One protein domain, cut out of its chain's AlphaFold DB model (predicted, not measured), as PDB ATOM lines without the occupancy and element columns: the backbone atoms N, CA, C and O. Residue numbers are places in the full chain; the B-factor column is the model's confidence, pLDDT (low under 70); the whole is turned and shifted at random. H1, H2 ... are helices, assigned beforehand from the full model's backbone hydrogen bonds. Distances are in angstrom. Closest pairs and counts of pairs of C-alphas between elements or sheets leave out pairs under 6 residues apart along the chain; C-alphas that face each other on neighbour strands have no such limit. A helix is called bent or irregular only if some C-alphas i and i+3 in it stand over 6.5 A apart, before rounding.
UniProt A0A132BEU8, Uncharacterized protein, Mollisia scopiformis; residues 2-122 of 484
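AT A GLANCE: This is residues 2 to 122 of the 484 residues of an uncharacterized protein of Mollisia scopiformis (UniProt A0A132BEU8). The longest helix, H4, stands in an up-and-down bundle of four helices, H3 to H6, each running against the one before it; a loose arm with two short helices, H1 and H2, reaches away from it, and residues 10 to 16 stick out. The printed part has 121 residues with six named helices, H1 to H6 in chain order, no named strand, and the class all helix. The whole is extended, with a radius of gyration of the C-alphas of 21.2 A and spans of 67 by 29 by 18 A.

HOW THE PARTS SIT: Start at H4, residues 69 to 86, which forms a hairpin with H3, residues 47 to 62, at 36 degrees, only just a steep tilt; their closest C-alphas, of Thr 62 and Arg 71, are 6.1 A apart. Its residues 82 to 86 alone touch H5, residues 90 to 105, in a second hairpin; the closest C-alphas, of Ser 86 and Trp 92, are 5.6 A apart. H5 touches H3 the same way at a shallow tilt of 19 degrees, closest at the C-alphas of Ile 50 and Phe 90, 6.1 A. H6, residues 109 to 118, forms a hairpin with H5, closest at the C-alphas of Leu 103 and Glu 109, 6.1 A, and touches H4, closest at those of Val 82 and Ile 116, 7.0 A. H1, residues 2 to 10, and H2, residues 28 to 34, are near each other. Every O i to N i+4 pair is within hydrogen-bond range in H1 and H2, against 10 of 12 in H3, 11 of 14 in H4, 10 of 12 in H5 and 4 of 6 in H6.

IN THESE COORDINATES: Find C-alpha 69 at (-43.608, 8.755, 49.123); from there H4 runs 26.2 A. H5, 22.6 A, has a kink of 27 degrees near residue 99, and H3 is 21.9 A long. H6 ends at C-alpha 118, (-38.675, -3.527, 27.294), and is only just irregular, with C-alphas 110 and 113 at 7.0 A. H1 begins at C-alpha 2, (-17.230, -37.242, 32.770).

THE WHOLE: The two C-alphas farthest apart, of Ser 14 and Pro 66, are 67.2 A apart. The links H1 to H2 and H2 to H3 are long; the printed part has no cut. Look for pLDDT under 70 at residues 9 to 14 and 26.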
ATOM      1  N   LEU A   2     -16.060 -36.517  32.233       70.31
ATOM      2  CA  LEU A   2     -17.230 -37.242  32.770       70.31
ATOM      3  C   LEU A   2     -16.886 -38.672  33.230       70.31
ATOM      4  O   LEU A   2     -17.067 -39.013  34.388       70.31
ATOM      5  N   GLN A   3     -16.258 -39.454  32.351       76.81
ATOM      6  CA  GLN A   3     -15.819 -40.825  32.634       76.81
ATOM      7  C   GLN A   3     -14.792 -40.912  33.775       76.81
ATOM      8  O   GLN A   3     -14.785 -41.872  34.534       76.81
ATOM      9  N   PHE A   4     -13.952 -39.883  33.932       79.19
ATOM     10  CA  PHE A   4     -13.020 -39.791  35.054       79.19
ATOM     11  C   PHE A   4     -13.774 -39.606  36.374       79.19
ATOM     12  O   PHE A   4     -13.512 -40.343  37.318       79.19
ATOM     13  N   LEU A   5     -14.755 -38.694  36.420       74.19
ATOM     14  CA  LEU A   5     -15.600 -38.479  37.600       74.19
ATOM     15  C   LEU A   5     -16.423 -39.729  37.949       74.19
ATOM     16  O   LEU A   5     -16.484 -40.098  39.117       74.19
ATOM     17  N   THR A   6     -16.987 -40.420  36.952       72.19
ATOM     18  CA  THR A   6     -17.732 -41.678  37.149       72.19
ATOM     19  C   THR A   6     -16.847 -42.808  37.679       72.19
ATOM     20  O   THR A   6     -17.270 -43.579  38.534       72.19
ATOM     21  N   ASN A   7     -15.598 -42.908  37.217       75.94
ATOM     22  CA  ASN A   7     -14.661 -43.901  37.744       75.94
ATOM     23  C   ASN A   7     -14.252 -43.572  39.186       75.94
ATOM     24  O   ASN A   7     -14.125 -44.469  40.018       75.94
ATOM     25  N   LEU A   8     -14.091 -42.289  39.510       71.00
ATOM     26  CA  LEU A   8     -13.706 -41.833  40.846       71.00
ATOM     27  C   LEU A   8     -14.775 -42.155  41.899       71.00
ATOM     28  O   LEU A   8     -14.435 -42.554  43.010       71.00
ATOM     29  N   THR A   9     -16.059 -42.055  41.539       65.44
ATOM     30  CA  THR A   9     -17.170 -42.444  42.425       65.44
ATOM     31  C   THR A   9     -17.311 -43.960  42.587       65.44
ATOM     32  O   THR A   9     -17.836 -44.402  43.606       65.44
ATOM     33  N   ALA A  10     -16.813 -44.759  41.635       68.56
ATOM     34  CA  ALA A  10     -16.843 -46.225  41.687       68.56
ATOM     35  C   ALA A  10     -15.647 -46.864  42.427       68.56
ATOM     36  O   ALA A  10     -15.718 -48.033  42.797       68.56
ATOM     37  N   THR A  11     -14.550 -46.125  42.646       65.19
ATOM     38  CA  THR A  11     -13.276 -46.662  43.184       65.19
ATOM     39  C   THR A  11     -13.143 -46.498  44.711       65.19
ATOM     40  O   THR A  11     -12.056 -46.617  45.274       65.19
ATOM     41  N   THR A  12     -14.229 -46.199  45.426       59.34
ATOM     42  CA  THR A  12     -14.205 -46.014  46.885       59.34
ATOM     43  C   THR A  12     -13.848 -47.322  47.606       59.34
ATOM     44  O   THR A  12     -14.597 -48.295  47.585       59.34
ATOM     45  N   SER A  13     -12.680 -47.347  48.260       62.75
ATOM     46  CA  SER A  13     -12.237 -48.438  49.140       62.75
ATOM     47  C   SER A  13     -12.432 -48.056  50.610       62.75
ATOM     48  O   SER A  13     -12.543 -46.876  50.943       62.75
ATOM     49  N   SER A  14     -12.432 -49.039  51.514       66.06
ATOM     50  CA  SER A  14     -12.667 -48.834  52.955       66.06
ATOM     51  C   SER A  14     -11.668 -47.896  53.652       66.06
ATOM     52  O   SER A  14     -11.932 -47.475  54.775       66.06
ATOM     53  N   CYS A  15     -10.540 -47.556  53.018       72.12
ATOM     54  CA  CYS A  15      -9.523 -46.664  53.583       72.12
ATOM     55  C   CYS A  15      -9.533 -45.236  53.016       72.12
ATOM     56  O   CYS A  15      -8.805 -44.398  53.543       72.12
ATOM     57  N   LEU A  16     -10.313 -44.921  51.970       74.44
ATOM     58  CA  LEU A  16     -10.261 -43.595  51.343       74.44
ATOM     59  C   LEU A  16     -11.631 -43.128  50.830       74.44
ATOM     60  O   LEU A  16     -12.222 -43.736  49.938       74.44
ATOM     61  N   ILE A  17     -12.115 -42.014  51.386       74.31
ATOM     62  CA  ILE A  17     -13.390 -41.385  51.023       74.31
ATOM     63  C   ILE A  17     -13.098 -40.136  50.190       74.31
ATOM     64  O   ILE A  17     -12.559 -39.157  50.703       74.31
ATOM     65  N   PHE A  18     -13.499 -40.147  48.920       72.81
ATOM     66  CA  PHE A  18     -13.444 -38.974  48.047       72.81
ATOM     67  C   PHE A  18     -14.787 -38.242  48.035       72.81
ATOM     68  O   PHE A  18     -15.839 -38.856  47.858       72.81
ATOM     69  N   ARG A  19     -14.752 -36.915  48.191       78.81
ATOM     70  CA  ARG A  19     -15.903 -36.024  47.990       78.81
ATOM     71  C   ARG A  19     -15.563 -35.049  46.874       78.81
ATOM     72  O   ARG A  19     -14.516 -34.412  46.923       78.81
ATOM     73  N   ALA A  20     -16.439 -34.940  45.883       75.69
ATOM     74  CA  ALA A  20     -16.276 -34.031  44.758       75.69
ATOM     75  C   ALA A  20     -17.413 -33.005  44.758       75.69
ATOM     76  O   ALA A  20     -18.579 -33.378  44.864       75.69
ATOM     77  N   LEU A  21     -17.061 -31.726  44.619       83.56
ATOM     78  CA  LEU A  21     -17.991 -30.643  44.317       83.56
ATOM     79  C   LEU A  21     -17.712 -30.195  42.882       83.56
ATOM     80  O   LEU A  21     -16.592 -29.796  42.567       83.56
ATOM     81  N   CYS A  22     -18.707 -30.302  42.010       79.12
ATOM     82  CA  CYS A  22     -18.603 -29.897  40.612       79.12
ATOM     83  C   CYS A  22     -19.525 -28.705  40.368       79.12
ATOM     84  O   CYS A  22     -20.684 -28.734  40.769       79.12
ATOM     85  N   SER A  23     -19.018 -27.676  39.693       83.19
ATOM     86  CA  SER A  23     -19.810 -26.542  39.219       83.19
ATOM     87  C   SER A  23     -19.626 -26.386  37.713       83.19
ATOM     88  O   SER A  23     -18.539 -26.595  37.169       83.19
ATOM     89  N   GLY A  24     -20.708 -26.064  37.015       75.75
ATOM     90  CA  GLY A  24     -20.729 -25.988  35.560       75.75
ATOM     91  C   GLY A  24     -22.005 -25.330  35.056       75.75
ATOM     92  O   GLY A  24     -22.887 -24.995  35.840       75.75
ATOM     93  N   ARG A  25     -22.085 -25.122  33.740       72.56
ATOM     94  CA  ARG A  25     -23.328 -24.677  33.100       72.56
ATOM     95  C   ARG A  25     -24.289 -25.862  32.946       72.56
ATOM     96  O   ARG A  25     -23.790 -26.977  32.750       72.56
ATOM     97  N   PRO A  26     -25.613 -25.626  32.965       69.44
ATOM     98  CA  PRO A  26     -26.596 -26.653  32.655       69.44
ATOM     99  C   PRO A  26     -26.284 -27.276  31.297       69.44
ATOM    100  O   PRO A  26     -26.014 -26.580  30.313       69.44
ATOM    101  N   ALA A  27     -26.257 -28.600  31.254       75.88
ATOM    102  CA  ALA A  27     -26.102 -29.347  30.023       75.88
ATOM    103  C   ALA A  27     -26.824 -30.675  30.189       75.88
ATOM    104  O   ALA A  27     -26.514 -31.431  31.110       75.88
ATOM    105  N   ASN A  28     -27.729 -30.984  29.259       76.81
ATOM    106  CA  ASN A  28     -28.613 -32.147  29.362       76.81
ATOM    107  C   ASN A  28     -27.850 -33.445  29.667       76.81
ATOM    108  O   ASN A  28     -28.297 -34.264  30.459       76.81
ATOM    109  N   PHE A  29     -26.664 -33.638  29.078       79.50
ATOM    110  CA  PHE A  29     -25.862 -34.838  29.330       79.50
ATOM    111  C   PHE A  29     -25.269 -34.896  30.749       79.50
ATOM    112  O   PHE A  29     -25.086 -35.993  31.272       79.50
ATOM    113  N   ILE A  30     -24.962 -33.750  31.369       79.00
ATOM    114  CA  ILE A  30     -24.471 -33.668  32.753       79.00
ATOM    115  C   ILE A  30     -25.624 -33.959  33.710       79.00
ATOM    116  O   ILE A  30     -25.477 -34.806  34.588       79.00
ATOM    117  N   GLU A  31     -26.777 -33.325  33.501       78.00
ATOM    118  CA  GLU A  31     -27.976 -33.556  34.313       78.00
ATOM    119  C   GLU A  31     -28.421 -35.016  34.248       78.00
ATOM    120  O   GLU A  31     -28.639 -35.646  35.279       78.00
ATOM    121  N   LEU A  32     -28.451 -35.610  33.051       81.19
ATOM    122  CA  LEU A  32     -28.767 -37.029  32.892       81.19
ATOM    123  C   LEU A  32     -27.755 -37.921  33.626       81.19
ATOM    124  O   LEU A  32     -28.158 -38.823  34.366       81.19
ATOM    125  N   ALA A  33     -26.454 -37.661  33.461       80.31
ATOM    126  CA  ALA A  33     -25.388 -38.469  34.057       80.31
ATOM    127  C   ALA A  33     -25.343 -38.386  35.592       80.31
ATOM    128  O   ALA A  33     -24.972 -39.366  36.240       80.31
ATOM    129  N   PHE A  34     -25.725 -37.246  36.172       78.38
ATOM    130  CA  PHE A  34     -25.641 -36.985  37.612       78.38
ATOM    131  C   PHE A  34     -26.998 -36.798  38.300       78.38
ATOM    132  O   PHE A  34     -27.030 -36.450  39.474       78.38
ATOM    133  N   SER A  35     -28.107 -37.120  37.633       81.00
ATOM    134  CA  SER A  35     -29.478 -36.993  38.167       81.00
ATOM    135  C   SER A  35     -29.706 -37.674  39.526       81.00
ATOM    136  O   SER A  35     -30.589 -37.279  40.280       81.00
ATOM    137  N   LYS A  36     -28.909 -38.699  39.856       81.44
ATOM    138  CA  LYS A  36     -28.977 -39.447  41.126       81.44
ATOM    139  C   LYS A  36     -28.093 -38.880  42.244       81.44
ATOM    140  O   LYS A  36     -28.090 -39.423  43.346       81.44
ATOM    141  N   VAL A  37     -27.298 -37.852  41.959       81.50
ATOM    142  CA  VAL A  37     -26.372 -37.211  42.903       81.50
ATOM    143  C   VAL A  37     -27.007 -35.906  43.401       81.50
ATOM    144  O   VAL A  37     -27.723 -35.261  42.629       81.50
ATOM    145  N   PRO A  38     -26.771 -35.489  44.663       85.31
ATOM    146  CA  PRO A  38     -27.202 -34.177  45.128       85.31
ATOM    147  C   PRO A  38     -26.687 -33.074  44.200       85.31
ATOM    148  O   PRO A  38     -25.486 -32.989  43.938       85.31
ATOM    149  N   HIS A  39     -27.598 -32.245  43.710       82.62
ATOM    150  CA  HIS A  39     -27.311 -31.108  42.847       82.62
ATOM    151  C   HIS A  39     -28.106 -29.896  43.326       82.62
ATOM    152  O   HIS A  39     -29.072 -30.026  44.077       82.62
ATOM    153  N   LEU A  40     -27.640 -28.720  42.927       85.81
ATOM    154  CA  LEU A  40     -28.201 -27.431  43.292       85.81
ATOM    155  C   LEU A  40     -28.238 -26.574  42.028       85.81
ATOM    156  O   LEU A  40     -27.193 -26.394  41.397       85.81
ATOM    157  N   HIS A  41     -29.407 -26.042  41.690       79.88
ATOM    158  CA  HIS A  41     -29.553 -25.014  40.664       79.88
ATOM    159  C   HIS A  41     -29.348 -23.655  41.327       79.88
ATOM    160  O   HIS A  41     -30.146 -23.239  42.162       79.88
ATOM    161  N   LEU A  42     -28.231 -22.986  41.034       80.25
ATOM    162  CA  LEU A  42     -27.871 -21.746  41.732       80.25
ATOM    163  C   LEU A  42     -28.906 -20.642  41.491       80.25
ATOM    164  O   LEU A  42     -29.226 -19.903  42.416       80.25
ATOM    165  N   GLU A  43     -29.453 -20.564  40.282       76.75
ATOM    166  CA  GLU A  43     -30.498 -19.622  39.877       76.75
ATOM    167  C   GLU A  43     -31.787 -19.721  40.717       76.75
ATOM    168  O   GLU A  43     -32.506 -18.738  40.872       76.75
ATOM    169  N   GLU A  44     -32.064 -20.866  41.342       82.69
ATOM    170  CA  GLU A  44     -33.230 -21.038  42.220       82.69
ATOM    171  C   GLU A  44     -33.008 -20.446  43.623       82.69
ATOM    172  O   GLU A  44     -33.954 -20.295  44.396       82.69
ATOM    173  N   HIS A  45     -31.769 -20.073  43.961       85.62
ATOM    174  CA  HIS A  45     -31.368 -19.673  45.315       85.62
ATOM    175  C   HIS A  45     -30.781 -18.260  45.417       85.62
ATOM    176  O   HIS A  45     -30.411 -17.840  46.509       85.62
ATOM    177  N   THR A  46     -30.716 -17.509  44.320       90.62
ATOM    178  CA  THR A  46     -30.120 -16.158  44.270       90.62
ATOM    179  C   THR A  46     -31.125 -15.023  44.441       90.62
ATOM    180  O   THR A  46     -30.729 -13.862  44.471       90.62
ATOM    181  N   TRP A  47     -32.418 -15.331  44.553       89.69
ATOM    182  CA  TRP A  47     -33.496 -14.338  44.597       89.69
ATOM    183  C   TRP A  47     -33.294 -13.289  45.698       89.69
ATOM    184  O   TRP A  47     -33.316 -12.094  45.408       89.69
ATOM    185  N   GLN A  48     -33.000 -13.733  46.925       91.25
ATOM    186  CA  GLN A  48     -32.741 -12.832  48.054       91.25
ATOM    187  C   GLN A  48     -31.463 -12.010  47.853       91.25
ATOM    188  O   GLN A  48     -31.454 -10.810  48.105       91.25
ATOM    189  N   ASP A  49     -30.394 -12.632  47.345       92.62
ATOM    190  CA  ASP A  49     -29.129 -11.935  47.094       92.62
ATOM    191  C   ASP A  49     -29.293 -10.828  46.040       92.62
ATOM    192  O   ASP A  49     -28.675  -9.765  46.140       92.62
ATOM    193  N   ILE A  50     -30.116 -11.068  45.012       93.38
ATOM    194  CA  ILE A  50     -30.435 -10.080  43.975       93.38
ATOM    195  C   ILE A  50     -31.272  -8.944  44.568       93.38
ATOM    196  O   ILE A  50     -30.977  -7.779  44.303       93.38
ATOM    197  N   GLU A  51     -32.284  -9.262  45.373       93.50
ATOM    198  CA  GLU A  51     -33.110  -8.272  46.069       93.50
ATOM    199  C   GLU A  51     -32.249  -7.356  46.958       93.50
ATOM    200  O   GLU A  51     -32.262  -6.131  46.792       93.50
ATOM    201  N   ASP A  52     -31.408  -7.937  47.815       93.50
ATOM    202  CA  ASP A  52     -30.500  -7.210  48.708       93.50
ATOM    203  C   ASP A  52     -29.493  -6.348  47.924       93.50
ATOM    204  O   ASP A  52     -29.210  -5.192  48.281       93.50
ATOM    205  N   PHE A  53     -28.967  -6.883  46.816       93.31
ATOM    206  CA  PHE A  53     -28.096  -6.157  45.895       93.31
ATOM    207  C   PHE A  53     -28.798  -4.934  45.293       93.31
ATOM    208  O   PHE A  53     -28.226  -3.838  45.289       93.31
ATOM    209  N   LEU A  54     -30.027  -5.087  44.798       92.50
ATOM    210  CA  LEU A  54     -30.791  -3.995  44.195       92.50
ATOM    211  C   LEU A  54     -31.148  -2.931  45.227       92.50
ATOM    212  O   LEU A  54     -30.919  -1.749  44.966       92.50
ATOM    213  N   HIS A  55     -31.614  -3.330  46.411       91.25
ATOM    214  CA  HIS A  55     -31.877  -2.401  47.509       91.25
ATOM    215  C   HIS A  55     -30.649  -1.563  47.843       91.25
ATOM    216  O   HIS A  55     -30.740  -0.338  47.926       91.25
ATOM    217  N   THR A  56     -29.496  -2.212  48.002       91.06
ATOM    218  CA  THR A  56     -28.239  -1.537  48.337       91.06
ATOM    219  C   THR A  56     -27.853  -0.526  47.260       91.06
ATOM    220  O   THR A  56     -27.509   0.608  47.584       91.06
ATOM    221  N   ASN A  57     -27.938  -0.901  45.979       90.12
ATOM    222  CA  ASN A  57     -27.550  -0.025  44.874       90.12
ATOM    223  C   ASN A  57     -28.536   1.129  44.668       90.12
ATOM    224  O   ASN A  57     -28.100   2.270  44.550       90.12
ATOM    225  N   ILE A  58     -29.846   0.874  44.665       89.62
ATOM    226  CA  ILE A  58     -30.871   1.915  44.474       89.62
ATOM    227  C   ILE A  58     -30.783   2.963  45.588       89.62
ATOM    228  O   ILE A  58     -30.786   4.164  45.301       89.62
ATOM    229  N   ARG A  59     -30.568   2.522  46.836       88.38
ATOM    230  CA  ARG A  59     -30.374   3.416  47.989       88.38
ATOM    231  C   ARG A  59     -29.222   4.397  47.815       88.38
ATOM    232  O   ARG A  59     -29.335   5.530  48.268       88.38
ATOM    233  N   THR A  60     -28.167   4.040  47.079       85.56
ATOM    234  CA  THR A  60     -27.051   4.973  46.829       85.56
ATOM    235  C   THR A  60     -27.462   6.256  46.109       85.56
ATOM    236  O   THR A  60     -26.792   7.272  46.266       85.56
ATOM    237  N   VAL A  61     -28.552   6.234  45.337       84.06
ATOM    238  CA  VAL A  61     -29.083   7.420  44.650       84.06
ATOM    239  C   VAL A  61     -30.304   7.956  45.387       84.06
ATOM    240  O   VAL A  61     -30.418   9.163  45.594       84.06
ATOM    241  N   THR A  62     -31.203   7.077  45.834       84.06
ATOM    242  CA  THR A  62     -32.463   7.506  46.450       84.06
ATOM    243  C   THR A  62     -32.292   8.095  47.847       84.06
ATOM    244  O   THR A  62     -33.116   8.900  48.259       84.06
ATOM    245  N   ASP A  63     -31.234   7.747  48.587       84.62
ATOM    246  CA  ASP A  63     -30.986   8.303  49.928       84.62
ATOM    247  C   ASP A  63     -30.617   9.796  49.889       84.62
ATOM    248  O   ASP A  63     -30.697  10.486  50.906       84.62
ATOM    249  N   HIS A  64     -30.247  10.305  48.712       80.06
ATOM    250  CA  HIS A  64     -30.034  11.729  48.458       80.06
ATOM    251  C   HIS A  64     -31.309  12.467  48.029       80.06
ATOM    252  O   HIS A  64     -31.294  13.696  47.936       80.06
ATOM    253  N   LEU A  65     -32.401  11.745  47.762       78.44
ATOM    254  CA  LEU A  65     -33.700  12.332  47.455       78.44
ATOM    255  C   LEU A  65     -34.431  12.715  48.753       78.44
ATOM    256  O   LEU A  65     -34.165  12.132  49.812       78.44
ATOM    257  N   PRO A  66     -35.363  13.685  48.704       77.62
ATOM    258  CA  PRO A  66     -36.241  13.969  49.831       77.62
ATOM    259  C   PRO A  66     -36.929  12.684  50.327       77.62
ATOM    260  O   PRO A  66     -37.329  11.861  49.506       77.62
ATOM    261  N   PRO A  67     -37.064  12.478  51.651       71.44
ATOM    262  CA  PRO A  67     -37.800  11.347  52.203       71.44
ATOM    263  C   PRO A  67     -39.306  11.586  52.024       71.44
ATOM    264  O   PRO A  67     -39.995  12.018  52.947       71.44
ATOM    265  N   ASP A  68     -39.791  11.369  50.810       77.75
ATOM    266  CA  ASP A  68     -41.193  11.448  50.422       77.75
ATOM    267  C   ASP A  68     -41.699  10.083  49.923       77.75
ATOM    268  O   ASP A  68     -40.937   9.127  49.762       77.75
ATOM    269  N   GLU A  69     -43.005   9.984  49.656       72.44
ATOM    270  CA  GLU A  69     -43.608   8.755  49.123       72.44
ATOM    271  C   GLU A  69     -42.957   8.285  47.809       72.44
ATOM    272  O   GLU A  69     -43.040   7.106  47.470       72.44
ATOM    273  N   ARG A  70     -42.304   9.181  47.055       71.12
ATOM    274  CA  ARG A  70     -41.656   8.855  45.778       71.12
ATOM    275  C   ARG A  70     -40.434   7.969  46.000       71.12
ATOM    276  O   ARG A  70     -40.265   7.005  45.256       71.12
ATOM    277  N   ARG A  71     -39.623   8.239  47.028       75.12
ATOM    278  CA  ARG A  71     -38.469   7.393  47.386       75.12
ATOM    279  C   ARG A  71     -38.883   5.949  47.683       75.12
ATOM    280  O   ARG A  71     -38.267   5.022  47.156       75.12
ATOM    281  N   ASP A  72     -39.921   5.765  48.491       78.31
ATOM    282  CA  ASP A  72     -40.365   4.433  48.916       78.31
ATOM    283  C   ASP A  72     -41.056   3.664  47.780       78.31
ATOM    284  O   ASP A  72     -40.847   2.456  47.638       78.31
ATOM    285  N   ARG A  73     -41.802   4.361  46.908       80.81
ATOM    286  CA  ARG A  73     -42.425   3.758  45.715       80.81
ATOM    287  C   ARG A  73     -41.404   3.184  44.739       80.81
ATOM    288  O   ARG A  73     -41.594   2.065  44.279       80.81
ATOM    289  N   ILE A  74     -40.304   3.895  44.467       79.62
ATOM    290  CA  ILE A  74     -39.257   3.407  43.550       79.62
ATOM    291  C   ILE A  74     -38.734   2.050  44.019       79.62
ATOM    292  O   ILE A  74     -38.622   1.121  43.229       79.62
ATOM    293  N   ILE A  75     -38.435   1.905  45.309       82.06
ATOM    294  CA  ILE A  75     -37.916   0.643  45.838       82.06
ATOM    295  C   ILE A  75     -38.985  -0.457  45.776       82.06
ATOM    296  O   ILE A  75     -38.687  -1.564  45.331       82.06
ATOM    297  N   ALA A  76     -40.215  -0.151  46.200       84.31
ATOM    298  CA  ALA A  76     -41.300  -1.125  46.276       84.31
ATOM    299  C   ALA A  76     -41.766  -1.639  44.902       84.31
ATOM    300  O   ALA A  76     -42.170  -2.792  44.797       84.31
ATOM    301  N   GLU A  77     -41.706  -0.808  43.858       83.81
ATOM    302  CA  GLU A  77     -42.172  -1.171  42.513       83.81
ATOM    303  C   GLU A  77     -41.057  -1.772  41.649       83.81
ATOM    304  O   GLU A  77     -41.288  -2.720  40.903       83.81
ATOM    305  N   ILE A  78     -39.831  -1.254  41.749       86.62
ATOM    306  CA  ILE A  78     -38.753  -1.621  40.821       86.62
ATOM    307  C   ILE A  78     -38.039  -2.902  41.234       86.62
ATOM    308  O   ILE A  78     -37.692  -3.712  40.373       86.62
ATOM    309  N   VAL A  79     -37.804  -3.101  42.533       90.62
ATOM    310  CA  VAL A  79     -37.044  -4.266  43.006       90.62
ATOM    311  C   VAL A  79     -37.740  -5.583  42.633       90.62
ATOM    312  O   VAL A  79     -37.077  -6.405  41.996       90.62
ATOM    313  N   PRO A  80     -39.050  -5.786  42.894       91.12
ATOM    314  CA  PRO A  80     -39.721  -7.041  42.547       91.12
ATOM    315  C   PRO A  80     -39.727  -7.334  41.044       91.12
ATOM    316  O   PRO A  80     -39.553  -8.482  40.643       91.12
ATOM    317  N   GLU A  81     -39.877  -6.305  40.205       91.44
ATOM    318  CA  GLU A  81     -39.889  -6.447  38.744       91.44
ATOM    319  C   GLU A  81     -38.525  -6.900  38.205       91.44
ATOM    320  O   GLU A  81     -38.438  -7.822  37.392       91.44
ATOM    321  N   VAL A  82     -37.435  -6.290  38.682       91.94
ATOM    322  CA  VAL A  82     -36.071  -6.665  38.275       91.94
ATOM    323  C   VAL A  82     -35.712  -8.054  38.800       91.94
ATOM    324  O   VAL A  82     -35.132  -8.849  38.060       91.94
ATOM    325  N   VAL A  83     -36.077  -8.360  40.047       92.25
ATOM    326  CA  VAL A  83     -35.897  -9.683  40.657       92.25
ATOM    327  C   VAL A  83     -36.627 -10.739  39.821       92.25
ATOM    328  O   VAL A  83     -35.977 -11.652  39.309       92.25
ATOM    329  N   GLY A  84     -37.928 -10.550  39.573       91.06
ATOM    330  CA  GLY A  84     -38.773 -11.411  38.738       91.06
ATOM    331  C   GLY A  84     -38.174 -11.687  37.366       91.06
ATOM    332  O   GLY A  84     -38.040 -12.836  36.951       91.06
ATOM    333  N   LYS A  85     -37.762 -10.625  36.677       91.12
ATOM    334  CA  LYS A  85     -37.279 -10.704  35.299       91.12
ATOM    335  C   LYS A  85     -35.866 -11.258  35.155       91.12
ATOM    336  O   LYS A  85     -35.493 -11.689  34.068       91.12
ATOM    337  N   SER A  86     -35.084 -11.240  36.232       89.56
ATOM    338  CA  SER A  86     -33.736 -11.804  36.230       89.56
ATOM    339  C   SER A  86     -33.721 -13.330  36.155       89.56
ATOM    340  O   SER A  86     -32.680 -13.881  35.807       89.56
ATOM    341  N   GLU A  87     -34.824 -14.006  36.510       88.44
ATOM    342  CA  GLU A  87     -34.911 -15.472  36.607       88.44
ATOM    343  C   GLU A  87     -33.736 -16.078  37.408       88.44
ATOM    344  O   GLU A  87     -33.156 -17.097  37.042       88.44
ATOM    345  N   GLY A  88     -33.311 -15.393  38.478       85.88
ATOM    346  CA  GLY A  88     -32.169 -15.800  39.303       85.88
ATOM    347  C   GLY A  88     -30.784 -15.479  38.718       85.88
ATOM    348  O   GLY A  88     -29.756 -15.683  39.374       85.88
ATOM    349  N   VAL A  89     -30.699 -14.932  37.504       87.69
ATOM    350  CA  VAL A  89     -29.433 -14.587  36.845       87.69
ATOM    351  C   VAL A  89     -28.890 -13.266  37.394       87.69
ATOM    352  O   VAL A  89     -29.160 -12.183  36.877       87.69
ATOM    353  N   PHE A  90     -28.016 -13.347  38.400       87.56
ATOM    354  CA  PHE A  90     -27.408 -12.171  39.048       87.56
ATOM    355  C   PHE A  90     -26.737 -11.204  38.055       87.56
ATOM    356  O   PHE A  90     -26.799  -9.983  38.198       87.56
ATOM    357  N   MET A  91     -26.110 -11.744  37.003       84.69
ATOM    358  CA  MET A  91     -25.492 -10.940  35.945       84.69
ATOM    359  C   MET A  91     -26.513 -10.043  35.233       84.69
ATOM    360  O   MET A  91     -26.198  -8.894  34.941       84.69
ATOM    361  N   TRP A  92     -27.730 -10.537  35.001       91.25
ATOM    362  CA  TRP A  92     -28.810  -9.764  34.397       91.25
ATOM    363  C   TRP A  92     -29.153  -8.559  35.279       91.25
ATOM    364  O   TRP A  92     -29.038  -7.418  34.833       91.25
ATOM    365  N   ALA A  93     -29.420  -8.795  36.569       90.31
ATOM    366  CA  ALA A  93     -29.717  -7.730  37.529       90.31
ATOM    367  C   ALA A  93     -28.574  -6.704  37.636       90.31
ATOM    368  O   ALA A  93     -28.817  -5.497  37.646       90.31
ATOM    369  N   SER A  94     -27.318  -7.166  37.636       87.12
ATOM    370  CA  SER A  94     -26.141  -6.289  37.722       87.12
ATOM    371  C   SER A  94     -25.960  -5.365  36.516       87.12
ATOM    372  O   SER A  94     -25.440  -4.264  36.662       87.12
ATOM    373  N   VAL A  95     -26.392  -5.798  35.331       84.62
ATOM    374  CA  VAL A  95     -26.326  -4.998  34.104       84.62
ATOM    375  C   VAL A  95     -27.474  -3.997  34.055       84.62
ATOM    376  O   VAL A  95     -27.279  -2.846  33.670       84.62
ATOM    377  N   VAL A  96     -28.668  -4.422  34.465       89.19
ATOM    378  CA  VAL A  96     -29.879  -3.597  34.423       89.19
ATOM    379  C   VAL A  96     -29.839  -2.478  35.456       89.19
ATOM    380  O   VAL A  96     -30.218  -1.352  35.138       89.19
ATOM    381  N   VAL A  97     -29.334  -2.746  36.665       89.44
ATOM    382  CA  VAL A  97     -29.333  -1.750  37.743       89.44
ATOM    383  C   VAL A  97     -28.582  -0.470  37.360       89.44
ATOM    384  O   VAL A  97     -29.037   0.610  37.714       89.44
ATOM    385  N   GLU A  98     -27.495  -0.537  36.581       83.81
ATOM    386  CA  GLU A  98     -26.742   0.663  36.176       83.81
ATOM    387  C   GLU A  98     -27.575   1.627  35.306       83.81
ATOM    388  O   GLU A  98     -27.538   2.846  35.514       83.81
ATOM    389  N   ASP A  99     -28.362   1.089  34.366       84.00
ATOM    390  CA  ASP A  99     -29.276   1.878  33.528       84.00
ATOM    391  C   ASP A  99     -30.384   2.510  34.399       84.00
ATOM    392  O   ASP A  99     -30.716   3.685  34.222       84.00
ATOM    393  N   LEU A 100     -30.910   1.771  35.387       88.94
ATOM    394  CA  LEU A 100     -31.951   2.262  36.302       88.94
ATOM    395  C   LEU A 100     -31.436   3.379  37.219       88.94
ATOM    396  O   LEU A 100     -32.083   4.418  37.343       88.94
ATOM    397  N   LEU A 101     -30.247   3.219  37.809       88.19
ATOM    398  CA  LEU A 101     -29.621   4.260  38.633       88.19
ATOM    399  C   LEU A 101     -29.407   5.555  37.844       88.19
ATOM    400  O   LEU A 101     -29.556   6.644  38.395       88.19
ATOM    401  N   THR A 102     -29.093   5.445  36.551       85.56
ATOM    402  CA  THR A 102     -28.922   6.606  35.669       85.56
ATOM    403  C   THR A 102     -30.239   7.356  35.455       85.56
ATOM    404  O   THR A 102     -30.240   8.587  35.469       85.56
ATOM    405  N   LEU A 103     -31.359   6.643  35.295       88.00
ATOM    406  CA  LEU A 103     -32.690   7.252  35.174       88.00
ATOM    407  C   LEU A 103     -33.131   7.924  36.479       88.00
ATOM    408  O   LEU A 103     -33.587   9.066  36.443       88.00
ATOM    409  N   ILE A 104     -32.917   7.266  37.623       87.50
ATOM    410  CA  ILE A 104     -33.226   7.831  38.947       87.50
ATOM    411  C   ILE A 104     -32.405   9.102  39.186       87.50
ATOM    412  O   ILE A 104     -32.953  10.140  39.542       87.50
ATOM    413  N   ALA A 105     -31.097   9.063  38.924       85.56
ATOM    414  CA  ALA A 105     -30.229  10.228  39.089       85.56
ATOM    415  C   ALA A 105     -30.598  11.392  38.147       85.56
ATOM    416  O   ALA A 105     -30.299  12.546  38.452       85.56
ATOM    417  N   ALA A 106     -31.234  11.097  37.010       86.25
ATOM    418  CA  ALA A 106     -31.743  12.089  36.069       86.25
ATOM    419  C   ALA A 106     -33.161  12.594  36.408       86.25
ATOM    420  O   ALA A 106     -33.652  13.474  35.702       86.25
ATOM    421  N   GLY A 107     -33.809  12.056  37.449       84.75
ATOM    422  CA  GLY A 107     -35.186  12.390  37.822       84.75
ATOM    423  C   GLY A 107     -36.228  11.946  36.792       84.75
ATOM    424  O   GLY A 107     -37.205  12.661  36.598       84.75
ATOM    425  N   ARG A 108     -35.970  10.832  36.090       86.75
ATOM    426  CA  ARG A 108     -36.838  10.240  35.051       86.75
ATOM    427  C   ARG A 108     -37.410   8.900  35.516       86.75
ATOM    428  O   ARG A 108     -37.299   7.886  34.825       86.75
ATOM    429  N   GLU A 109     -37.913   8.847  36.743       84.56
ATOM    430  CA  GLU A 109     -38.355   7.598  37.370       84.56
ATOM    431  C   GLU A 109     -39.631   7.040  36.741       84.56
ATOM    432  O   GLU A 109     -39.835   5.828  36.746       84.56
ATOM    433  N   GLU A 110     -40.442   7.900  36.131       84.81
ATOM    434  CA  GLU A 110     -41.618   7.523  35.347       84.81
ATOM    435  C   GLU A 110     -41.286   6.568  34.190       84.81
ATOM    436  O   GLU A 110     -42.130   5.774  33.783       84.81
ATOM    437  N   GLU A 111     -40.044   6.583  33.700       88.69
ATOM    438  CA  GLU A 111     -39.589   5.708  32.618       88.69
ATOM    439  C   GLU A 111     -39.090   4.343  33.109       88.69
ATOM    440  O   GLU A 111     -38.868   3.446  32.295       88.69
ATOM    441  N   LEU A 112     -38.890   4.151  34.421       87.88
ATOM    442  CA  LEU A 112     -38.263   2.937  34.958       87.88
ATOM    443  C   LEU A 112     -39.078   1.683  34.642       87.88
ATOM    444  O   LEU A 112     -38.516   0.683  34.196       87.88
ATOM    445  N   TYR A 113     -40.397   1.735  34.843       85.62
ATOM    446  CA  TYR A 113     -41.267   0.579  34.632       85.62
ATOM    447  C   TYR A 113     -41.315   0.162  33.157       85.62
ATOM    448  O   TYR A 113     -41.109  -1.007  32.821       85.62
ATOM    449  N   GLU A 114     -41.514   1.129  32.255       88.06
ATOM    450  CA  GLU A 114     -41.484   0.883  30.809       88.06
ATOM    451  C   GLU A 114     -40.121   0.340  30.380       88.06
ATOM    452  O   GLU A 114     -40.048  -0.659  29.659       88.06
ATOM    453  N   LYS A 115     -39.037   0.913  30.917       87.69
ATOM    454  CA  LYS A 115     -37.680   0.456  30.640       87.69
ATOM    455  C   LYS A 115     -37.477  -0.998  31.028       87.69
ATOM    456  O   LYS A 115     -36.935  -1.760  30.232       87.69
ATOM    457  N   ILE A 116     -37.907  -1.396  32.225       89.69
ATOM    458  CA  ILE A 116     -37.773  -2.779  32.695       89.69
ATOM    459  C   ILE A 116     -38.578  -3.709  31.804       89.69
ATOM    460  O   ILE A 116     -38.066  -4.755  31.406       89.69
ATOM    461  N   LYS A 117     -39.797  -3.319  31.420       87.62
ATOM    462  CA  LYS A 117     -40.672  -4.109  30.550       87.62
ATOM    463  C   LYS A 117     -40.066  -4.364  29.165       87.62
ATOM    464  O   LYS A 117     -40.196  -5.481  28.666       87.62
ATOM    465  N   GLU A 118     -39.359  -3.395  28.591       89.00
ATOM    466  CA  GLU A 118     -38.675  -3.527  27.294       89.00
ATOM    467  C   GLU A 118     -37.460  -4.464  27.313       89.00
ATOM    468  O   GLU A 118     -37.076  -4.994  26.268       89.00
ATOM    469  N   LEU A 119     -36.823  -4.661  28.471       87.88
ATOM    470  CA  LEU A 119     -35.639  -5.515  28.557       87.88
ATOM    471  C   LEU A 119     -36.021  -6.981  28.317       87.88
ATOM    472  O   LEU A 119     -37.039  -7.436  28.826       87.88
ATOM    473  N   PRO A 120     -35.240  -7.759  27.564       88.75
ATOM    474  CA  PRO A 120     -35.510  -9.183  27.411       88.75
ATOM    475  C   PRO A 120     -35.089  -9.955  28.677       88.75
ATOM    476  O   PRO A 120     -34.087  -9.579  29.296       88.75
ATOM    477  N   PRO A 121     -35.814 -11.019  29.069       84.31
ATOM    478  CA  PRO A 121     -35.433 -11.854  30.211       84.31
ATOM    479  C   PRO A 121     -34.162 -12.670  29.916       84.31
ATOM    480  O   PRO A 121     -33.335 -12.882  30.799       84.31
ATOM    481  N   GLU A 122     -33.916 -13.046  28.654       86.00
ATOM    482  CA  GLU A 122     -32.724 -13.816  28.301       86.00
ATOM    483  C   GLU A 122     -31.461 -12.941  28.278       86.00
ATOM    484  O   GLU A 122     -31.381 -11.916  27.592       86.00
TER     485      GLU A 122